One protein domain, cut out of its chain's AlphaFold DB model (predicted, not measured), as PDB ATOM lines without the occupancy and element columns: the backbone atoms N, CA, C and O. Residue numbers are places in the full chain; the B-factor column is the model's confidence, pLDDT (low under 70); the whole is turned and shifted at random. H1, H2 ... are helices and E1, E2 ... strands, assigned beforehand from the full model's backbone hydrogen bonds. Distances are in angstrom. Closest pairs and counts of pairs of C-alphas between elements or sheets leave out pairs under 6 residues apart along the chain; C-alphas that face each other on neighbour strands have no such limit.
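What this domain is: This is residues 224 to 284 of the 284 residues of an uncharacterized protein of Azospirillum oryzae (UniProt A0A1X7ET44). One twisted antiparallel sheet of four strands forms a wall with both helices, H1 and H2, over one face and the other face bare. H1 covers the E1 and E2 side, while the short H2 lies over the E3 side, and the E1 and E2 hairpin reaches out along the longest axis. The printed part has 61 residues, with two named helices and four named strands in the chain order H1 E1 E2 H2 E3 E4; the sheet order is E1 - E2 - E4 - E3, and the class is mixed. The whole is compact, with a radius of gyration of the C-alphas of 11.1 A, yet elongated in outline, spanning 34 by 21 by 18 A.

How they stand to each other: In the sheet, E1, residues 236 to 242, and E2, residues 248 to 254, form an antiparallel hairpin, with N 238 and O 251 within hydrogen-bond range at 2.8 A. E2 is also antiparallel to E4, residues 279 to 282, with N 254 and O 279 at 2.9 A. E4 and E3, residues 269 to 273, form the other hairpin, with N 271 and O 280 at 2.8 A. H1, residues 224 to 232, is on the sheet at a height of 9.2 A, over E1 and E2, and runs along the strands at 19 degrees to E1 on the local plane. Its closest C-alphas to E1 are those of Asp 227 and Leu 237, 6.3 A apart. H2, residues 260 to 264, is on the same face at a height of 8.7 A and only just over E3, on which 3 of its 5 C-alphas fall; the closest C-alphas of the two are those of Ala 260 and Ser 270, 6.4 A apart. H1 and H2 are apart. E2, H2 and E3 make a split strand-helix-strand unit, two strands running the same way with E4 between them, and its crossover is right-handed. In H1 and H2 every O i to N i+4 pair is within hydrogen-bond range.

Where its parts are: E1 measures 18.0 A and E2 18.9 A from first to last C-alpha; E3 measures 12.3 A and H1 12.0 A. H1 begins at C-alpha 224 (260.272, 281.461, 290.221), and E4 ends at C-alpha 282 (254.005, 276.947, 304.863).

The domain as a whole: The C-alphas of Gly 245 and Ala 275 are the two farthest apart, at 35.8 A. The printed part has no cut, and its five links between named elements are tight. The mean pLDDT of the printed part is 76.3, with residues 244 to 245, 271 to 282 and 284 under 70.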
ATOM      1  N   ASP A 224     260.351 282.374 291.369       86.19
ATOM      2  CA  ASP A 224     260.272 281.461 290.221       86.19
ATOM      3  C   ASP A 224     260.747 280.040 290.579       86.19
ATOM      4  O   ASP A 224     260.109 279.055 290.212       86.19
ATOM      5  N   ASP A 225     261.807 279.910 291.383       87.00
ATOM      6  CA  ASP A 225     262.267 278.604 291.873       87.00
ATOM      7  C   ASP A 225     261.221 277.915 292.771       87.00
ATOM      8  O   ASP A 225     260.980 276.709 292.637       87.00
ATOM      9  N   VAL A 226     260.569 278.666 293.670       86.12
ATOM     10  CA  VAL A 226     259.506 278.135 294.542       86.12
ATOM     11  C   VAL A 226     258.261 277.780 293.730       86.12
ATOM     12  O   VAL A 226     257.728 276.688 293.907       86.12
ATOM     13  N   ASP A 227     257.823 278.648 292.820       87.25
ATOM     14  CA  ASP A 227     256.652 278.420 291.969       87.25
ATOM     15  C   ASP A 227     256.837 277.183 291.080       87.25
ATOM     16  O   ASP A 227     255.998 276.282 291.080       87.25
ATOM     17  N   ARG A 228     257.998 277.045 290.424       88.38
ATOM     18  CA  ARG A 228     258.314 275.843 289.638       88.38
ATOM     19  C   ARG A 228     258.331 274.576 290.483       88.38
ATOM     20  O   ARG A 228     257.847 273.546 290.020       88.38
ATOM     21  N   SER A 229     258.871 274.635 291.700       86.25
ATOM     22  CA  SER A 229     258.913 273.475 292.603       86.25
ATOM     23  C   SER A 229     257.507 273.068 293.064       86.25
ATOM     24  O   SER A 229     257.175 271.882 293.085       86.25
ATOM     25  N   VAL A 230     256.645 274.050 293.351       85.75
ATOM     26  CA  VAL A 230     255.231 273.834 293.696       85.75
ATOM     27  C   VAL A 230     254.466 273.225 292.515       85.75
ATOM     28  O   VAL A 230     253.775 272.218 292.687       85.75
ATOM     29  N   LEU A 231     254.642 273.773 291.309       86.44
ATOM     30  CA  LEU A 231     254.002 273.293 290.080       86.44
ATOM     31  C   LEU A 231     254.451 271.879 289.687       86.44
ATOM     32  O   LEU A 231     253.622 271.077 289.257       86.44
ATOM     33  N   GLN A 232     255.732 271.535 289.857       88.31
ATOM     34  CA  GLN A 232     256.242 270.181 289.585       88.31
ATOM     35  C   GLN A 232     255.566 269.111 290.450       88.31
ATOM     36  O   GLN A 232     255.391 267.978 290.003       88.31
ATOM     37  N   LEU A 233     255.151 269.472 291.664       83.81
ATOM     38  CA  LEU A 233     254.407 268.596 292.570       83.81
ATOM     39  C   LEU A 233     252.884 268.672 292.362       83.81
ATOM     40  O   LEU A 233     252.125 268.065 293.118       83.81
ATOM     41  N   GLY A 234     252.425 269.404 291.343       81.38
ATOM     42  CA  GLY A 234     251.009 269.585 291.028       81.38
ATOM     43  C   GLY A 234     250.261 270.461 292.033       81.38
ATOM     44  O   GLY A 234     249.041 270.335 292.143       81.38
ATOM     45  N   GLY A 235     250.976 271.290 292.798       84.12
ATOM     46  CA  GLY A 235     250.396 272.267 293.713       84.12
ATOM     47  C   GLY A 235     250.138 273.625 293.060       84.12
ATOM     48  O   GLY A 235     250.557 273.880 291.934       84.12
ATOM     49  N   ASP A 236     249.469 274.499 293.806       86.12
ATOM     50  CA  ASP A 236     249.209 275.894 293.438       86.12
ATOM     51  C   ASP A 236     249.761 276.835 294.522       86.12
ATOM     52  O   ASP A 236     249.562 276.602 295.723       86.12
ATOM     53  N   LEU A 237     250.500 277.868 294.115       85.88
ATOM     54  CA  LEU A 237     251.156 278.816 295.016       85.88
ATOM     55  C   LEU A 237     250.179 279.943 295.380       85.88
ATOM     56  O   LEU A 237     249.815 280.778 294.562       85.88
ATOM     57  N   LEU A 238     249.785 280.009 296.652       85.44
ATOM     58  CA  LEU A 238     248.729 280.911 297.122       85.44
ATOM     59  C   LEU A 238     249.255 282.258 297.609       85.44
ATOM     60  O   LEU A 238     248.593 283.285 297.471       85.44
ATOM     61  N   SER A 239     250.425 282.268 298.245       85.31
ATOM     62  CA  SER A 239     251.037 283.516 298.694       85.31
ATOM     63  C   SER A 239     252.543 283.386 298.801       85.31
ATOM     64  O   SER A 239     253.034 282.444 299.421       85.31
ATOM     65  N   PHE A 240     253.261 284.382 298.297       83.69
ATOM     66  CA  PHE A 240     254.693 284.545 298.497       83.69
ATOM     67  C   PHE A 240     254.940 285.924 299.104       83.69
ATOM     68  O   PHE A 240     254.568 286.946 298.526       83.69
ATOM     69  N   LYS A 241     255.522 285.966 300.302       84.38
ATOM     70  CA  LYS A 241     255.793 287.206 301.028       84.38
ATOM     71  C   LYS A 241     257.269 287.280 301.386       84.38
ATOM     72  O   LYS A 241     257.783 286.473 302.157       84.38
ATOM     73  N   VAL A 242     257.922 288.305 300.854       80.31
ATOM     74  CA  VAL A 242     259.311 288.633 301.163       80.31
ATOM     75  C   VAL A 242     259.340 289.629 302.314       80.31
ATOM     76  O   VAL A 242     258.698 290.679 302.257       80.31
ATOM     77  N   THR A 243     260.113 289.321 303.353       76.69
ATOM     78  CA  THR A 243     260.431 290.281 304.415       76.69
ATOM     79  C   THR A 243     261.815 290.863 304.141       76.69
ATOM     80  O   THR A 243     262.745 290.122 303.834       76.69
ATOM     81  N   LYS A 244     261.966 292.191 304.223       67.88
ATOM     82  CA  LYS A 244     263.229 292.890 303.925       67.88
ATOM     83  C   LYS A 244     264.375 292.316 304.776       67.88
ATOM     84  O   LYS A 244     264.357 292.468 305.994       67.88
ATOM     85  N   GLY A 245     265.346 291.655 304.137       66.19
ATOM     86  CA  GLY A 245     266.496 291.021 304.799       66.19
ATOM     87  C   GLY A 245     266.198 289.723 305.568       66.19
ATOM     88  O   GLY A 245     267.067 289.257 306.299       66.19
ATOM     89  N   GLY A 246     264.998 289.150 305.426       71.88
ATOM     90  CA  GLY A 246     264.576 287.911 306.089       71.88
ATOM     91  C   GLY A 246     264.308 286.753 305.116       71.88
ATOM     92  O   GLY A 246     264.349 286.949 303.897       71.88
ATOM     93  N   PRO A 247     264.037 285.540 305.635       74.00
ATOM     94  CA  PRO A 247     263.594 284.412 304.818       74.00
ATOM     95  C   PRO A 247     262.273 284.738 304.099       74.00
ATOM     96  O   PRO A 247     261.452 285.527 304.580       74.00
ATOM     97  N   ALA A 248     262.098 284.174 302.904       80.12
ATOM     98  CA  ALA A 248     260.869 284.323 302.136       80.12
ATOM     99  C   ALA A 248     259.832 283.326 302.660       80.12
ATOM    100  O   ALA A 248     260.035 282.118 302.594       80.12
ATOM    101  N   THR A 249     258.712 283.840 303.157       84.69
ATOM    102  CA  THR A 249     257.594 283.013 303.617       84.69
ATOM    103  C   THR A 249     256.665 282.740 302.446       84.69
ATOM    104  O   THR A 249     256.189 283.684 301.808       84.69
ATOM    105  N   TRP A 250     256.377 281.475 302.171       86.31
ATOM    106  CA  TRP A 250     255.480 281.083 301.089       86.31
ATOM    107  C   TRP A 250     254.439 280.078 301.566       86.31
ATOM    108  O   TRP A 250     254.647 279.358 302.545       86.31
ATOM    109  N   ARG A 251     253.291 280.073 300.883       85.31
ATOM    110  CA  ARG A 251     252.165 279.180 301.135       85.31
ATOM    111  C   ARG A 251     251.663 278.613 299.821       85.31
ATOM    112  O   ARG A 251     251.353 279.381 298.915       85.31
ATOM    113  N   ALA A 252     251.540 277.296 299.757       85.88
ATOM    114  CA  ALA A 252     251.013 276.580 298.601       85.88
ATOM    115  C   ALA A 252     250.005 275.512 299.037       85.88
ATOM    116  O   ALA A 252     250.061 275.034 300.174       85.88
ATOM    117  N   SER A 253     249.099 275.146 298.136       84.06
ATOM    118  CA  SER A 253     248.177 274.019 298.292       84.06
ATOM    119  C   SER A 253     248.582 272.867 297.384       84.06
ATOM    120  O   SER A 253     248.795 273.081 296.194       84.06
ATOM    121  N   PHE A 254     248.633 271.651 297.925       82.62
ATOM    122  CA  PHE A 254     249.002 270.440 297.188       82.62
ATOM    123  C   PHE A 254     247.863 269.404 297.163       82.62
ATOM    124  O   PHE A 254     247.078 269.322 298.118       82.62
ATOM    125  N   PRO A 255     247.785 268.564 296.110       79.44
ATOM    126  CA  PRO A 255     246.899 267.404 296.068       79.44
ATOM    127  C   PRO A 255     247.260 266.359 297.139       79.44
ATOM    128  O   PRO A 255     248.419 266.220 297.521       79.44
ATOM    129  N   LYS A 256     246.283 265.537 297.555       74.38
ATOM    130  CA  LYS A 256     246.455 264.447 298.552       74.38
ATOM    131  C   LYS A 256     247.567 263.447 298.249       74.38
ATOM    132  O   LYS A 256     247.978 262.702 299.130       74.38
ATOM    133  N   THR A 257     247.969 263.355 296.989       75.25
ATOM    134  CA  THR A 257     248.940 262.378 296.500       75.25
ATOM    135  C   THR A 257     250.380 262.752 296.835       75.25
ATOM    136  O   THR A 257     251.259 261.905 296.708       75.25
ATOM    137  N   VAL A 258     250.636 263.996 297.251       77.62
ATOM    138  CA  VAL A 258     251.976 264.477 297.600       77.62
ATOM    139  C   VAL A 258     252.281 264.129 299.057       77.62
ATOM    140  O   VAL A 258     251.533 264.488 299.967       77.62
ATOM    141  N   THR A 259     253.379 263.411 299.287       77.00
ATOM    142  CA  THR A 259     253.828 263.027 300.629       77.00
ATOM    143  C   THR A 259     254.446 264.212 301.373       77.00
ATOM    144  O   THR A 259     255.016 265.121 300.768       77.00
ATOM    145  N   ALA A 260     254.360 264.194 302.707       75.94
ATOM    146  CA  ALA A 260     254.943 265.234 303.558       75.94
ATOM    147  C   ALA A 260     256.459 265.406 303.325       75.94
ATOM    148  O   ALA A 260     256.941 266.534 303.318       75.94
ATOM    149  N   ASP A 261     257.173 264.317 303.025       78.81
ATOM    150  CA  ASP A 261     258.618 264.326 302.766       78.81
ATOM    151  C   ASP A 261     258.998 265.168 301.531       78.81
ATOM    152  O   ASP A 261     260.018 265.857 301.528       78.81
ATOM    153  N   ALA A 262     258.160 265.166 300.485       77.69
ATOM    154  CA  ALA A 262     258.386 265.973 299.282       77.69
ATOM    155  C   ALA A 262     258.185 267.476 299.549       77.69
ATOM    156  O   ALA A 262     258.847 268.315 298.942       77.69
ATOM    157  N   ILE A 263     257.296 267.817 300.487       77.56
ATOM    158  CA  ILE A 263     257.044 269.193 300.930       77.56
ATOM    159  C   ILE A 263     258.201 269.698 301.807       77.56
ATOM    160  O   ILE A 263     258.642 270.840 301.655       77.56
ATOM    161  N   GLU A 264     258.723 268.837 302.682       80.44
ATOM    162  CA  GLU A 264     259.830 269.162 303.586       80.44
ATOM    163  C   GLU A 264     261.156 269.360 302.833       80.44
ATOM    164  O   GLU A 264     261.930 270.258 303.168       80.44
ATOM    165  N   ALA A 265     261.373 268.628 301.732       80.19
ATOM    166  CA  ALA A 265     262.527 268.808 300.845       80.19
ATOM    167  C   ALA A 265     262.605 270.207 300.195       80.19
ATOM    168  O   ALA A 265     263.697 270.673 299.873       80.19
ATOM    169  N   MET A 266     261.475 270.907 300.044       75.25
ATOM    170  CA  MET A 266     261.425 272.295 299.556       75.25
ATOM    171  C   MET A 266     261.572 273.339 300.680       75.25
ATOM    172  O   MET A 266     261.394 274.536 300.448       75.25
ATOM    173  N   GLY A 267     261.846 272.907 301.916       77.62
ATOM    174  CA  GLY A 267     261.914 273.781 303.091       77.62
ATOM    175  C   GLY A 267     260.544 274.267 303.580       77.62
ATOM    176  O   GLY A 267     260.467 275.243 304.332       77.62
ATOM    177  N   GLY A 268     259.458 273.629 303.136       79.44
ATOM    178  CA  GLY A 268     258.099 273.883 303.607       79.44
ATOM    179  C   GLY A 268     257.717 272.945 304.747       79.44
ATOM    180  O   GLY A 268     258.182 271.814 304.824       79.44
ATOM    181  N   ARG A 269     256.830 273.384 305.636       79.38
ATOM    182  CA  ARG A 269     256.211 272.524 306.648       79.38
ATOM    183  C   ARG A 269     254.756 272.289 306.272       79.38
ATOM    184  O   ARG A 269     254.039 273.254 306.014       79.38
ATOM    185  N   SER A 270     254.319 271.031 306.241       73.44
ATOM    186  CA  SER A 270     252.905 270.715 306.036       73.44
ATOM    187  C   SER A 270     252.090 271.187 307.243       73.44
ATOM    188  O   SER A 270     252.420 270.909 308.398       73.44
ATOM    189  N   ASP A 271     251.042 271.953 306.974       68.94
ATOM    190  CA  ASP A 271     250.108 272.467 307.963       68.94
ATOM    191  C   ASP A 271     248.692 272.066 307.528       68.94
ATOM    192  O   ASP A 271     248.333 272.245 306.369       68.94
ATOM    193  N   THR A 272     247.958 271.443 308.455       60.12
ATOM    194  CA  THR A 272     246.550 270.979 308.417       60.12
ATOM    195  C   THR A 272     245.865 270.664 307.064       60.12
ATOM    196  O   THR A 272     245.745 271.477 306.153       60.12
ATOM    197  N   VAL A 273     245.281 269.460 306.977       56.72
ATOM    198  CA  VAL A 273     244.434 269.008 305.854       56.72
ATOM    199  C   VAL A 273     243.085 269.738 305.896       56.72
ATOM    200  O   VAL A 273     242.371 269.641 306.896       56.72
ATOM    201  N   HIS A 274     242.712 270.455 304.833       52.75
ATOM    202  CA  HIS A 274     241.391 271.098 304.745       52.75
ATOM    203  C   HIS A 274     240.277 270.063 304.511       52.75
ATOM    204  O   HIS A 274     240.533 268.960 304.028       52.75
ATOM    205  N   ALA A 275     239.022 270.439 304.784       49.69
ATOM    206  CA  ALA A 275     237.829 269.611 304.544       49.69
ATOM    207  C   ALA A 275     237.696 269.108 303.086       49.69
ATOM    208  O   ALA A 275     237.200 268.009 302.847       49.69
ATOM    209  N   ASP A 276     238.222 269.876 302.131       51.72
ATOM    210  CA  ASP A 276     238.233 269.593 300.689       51.72
ATOM    211  C   ASP A 276     239.342 268.593 300.322       51.72
ATOM    212  O   ASP A 276     239.387 268.021 299.231       51.72
ATOM    213  N   GLY A 277     240.243 268.346 301.276       54.06
ATOM    214  CA  GLY A 277     241.219 267.289 301.234       54.06
ATOM    215  C   GLY A 277     242.621 267.673 300.758       54.06
ATOM    216  O   GLY A 277     243.471 266.796 300.728       54.06
ATOM    217  N   GLY A 278     242.897 268.925 300.405       58.69
ATOM    218  CA  GLY A 278     244.263 269.376 300.099       58.69
ATOM    219  C   GLY A 278     245.152 269.522 301.345       58.69
ATOM    220  O   GLY A 278     244.645 269.687 302.458       58.69
ATOM    221  N   VAL A 279     246.475 269.487 301.148       64.00
ATOM    222  CA  VAL A 279     247.493 269.786 302.179       64.00
ATOM    223  C   VAL A 279     248.056 271.181 301.921       64.00
ATOM    224  O   VAL A 279     248.453 271.473 300.792       64.00
ATOM    225  N   TYR A 280     248.123 272.038 302.943       68.06
ATOM    226  CA  TYR A 280     248.852 273.303 302.833       68.06
ATOM    227  C   TYR A 280     250.297 273.103 303.271       68.06
ATOM    228  O   TYR A 280     250.565 272.425 304.259       68.06
ATOM    229  N   ALA A 281     251.233 273.722 302.562       66.94
ATOM    230  CA  ALA A 281     252.589 273.894 303.061       66.94
ATOM    231  C   ALA A 281     252.830 275.362 303.385       66.94
ATOM    232  O   ALA A 281     252.405 276.242 302.632       66.94
ATOM    233  N   VAL A 282     253.523 275.619 304.490       67.81
ATOM    234  CA  VAL A 282     254.005 276.947 304.863       67.81
ATOM    235  C   VAL A 282     255.492 276.856 305.175       67.81
ATOM    236  O   VAL A 282     255.902 276.061 306.018       67.81
ATOM    237  N   SER A 283     256.300 277.684 304.521       72.25
ATOM    238  CA  SER A 283     257.700 277.896 304.902       72.25
ATOM    239  C   SER A 283     257.832 279.176 305.735       72.25
ATOM    240  O   SER A 283     257.119 280.154 305.480       72.25
ATOM    241  N   ARG A 284     258.692 279.146 306.761       55.56
ATOM    242  CA  ARG A 284     259.009 280.291 307.631       55.56
ATOM    243  C   ARG A 284     260.374 280.868 307.309       55.56
ATOM    244  O   ARG A 284     261.327 280.069 307.218       55.56
TER     245      ARG A 284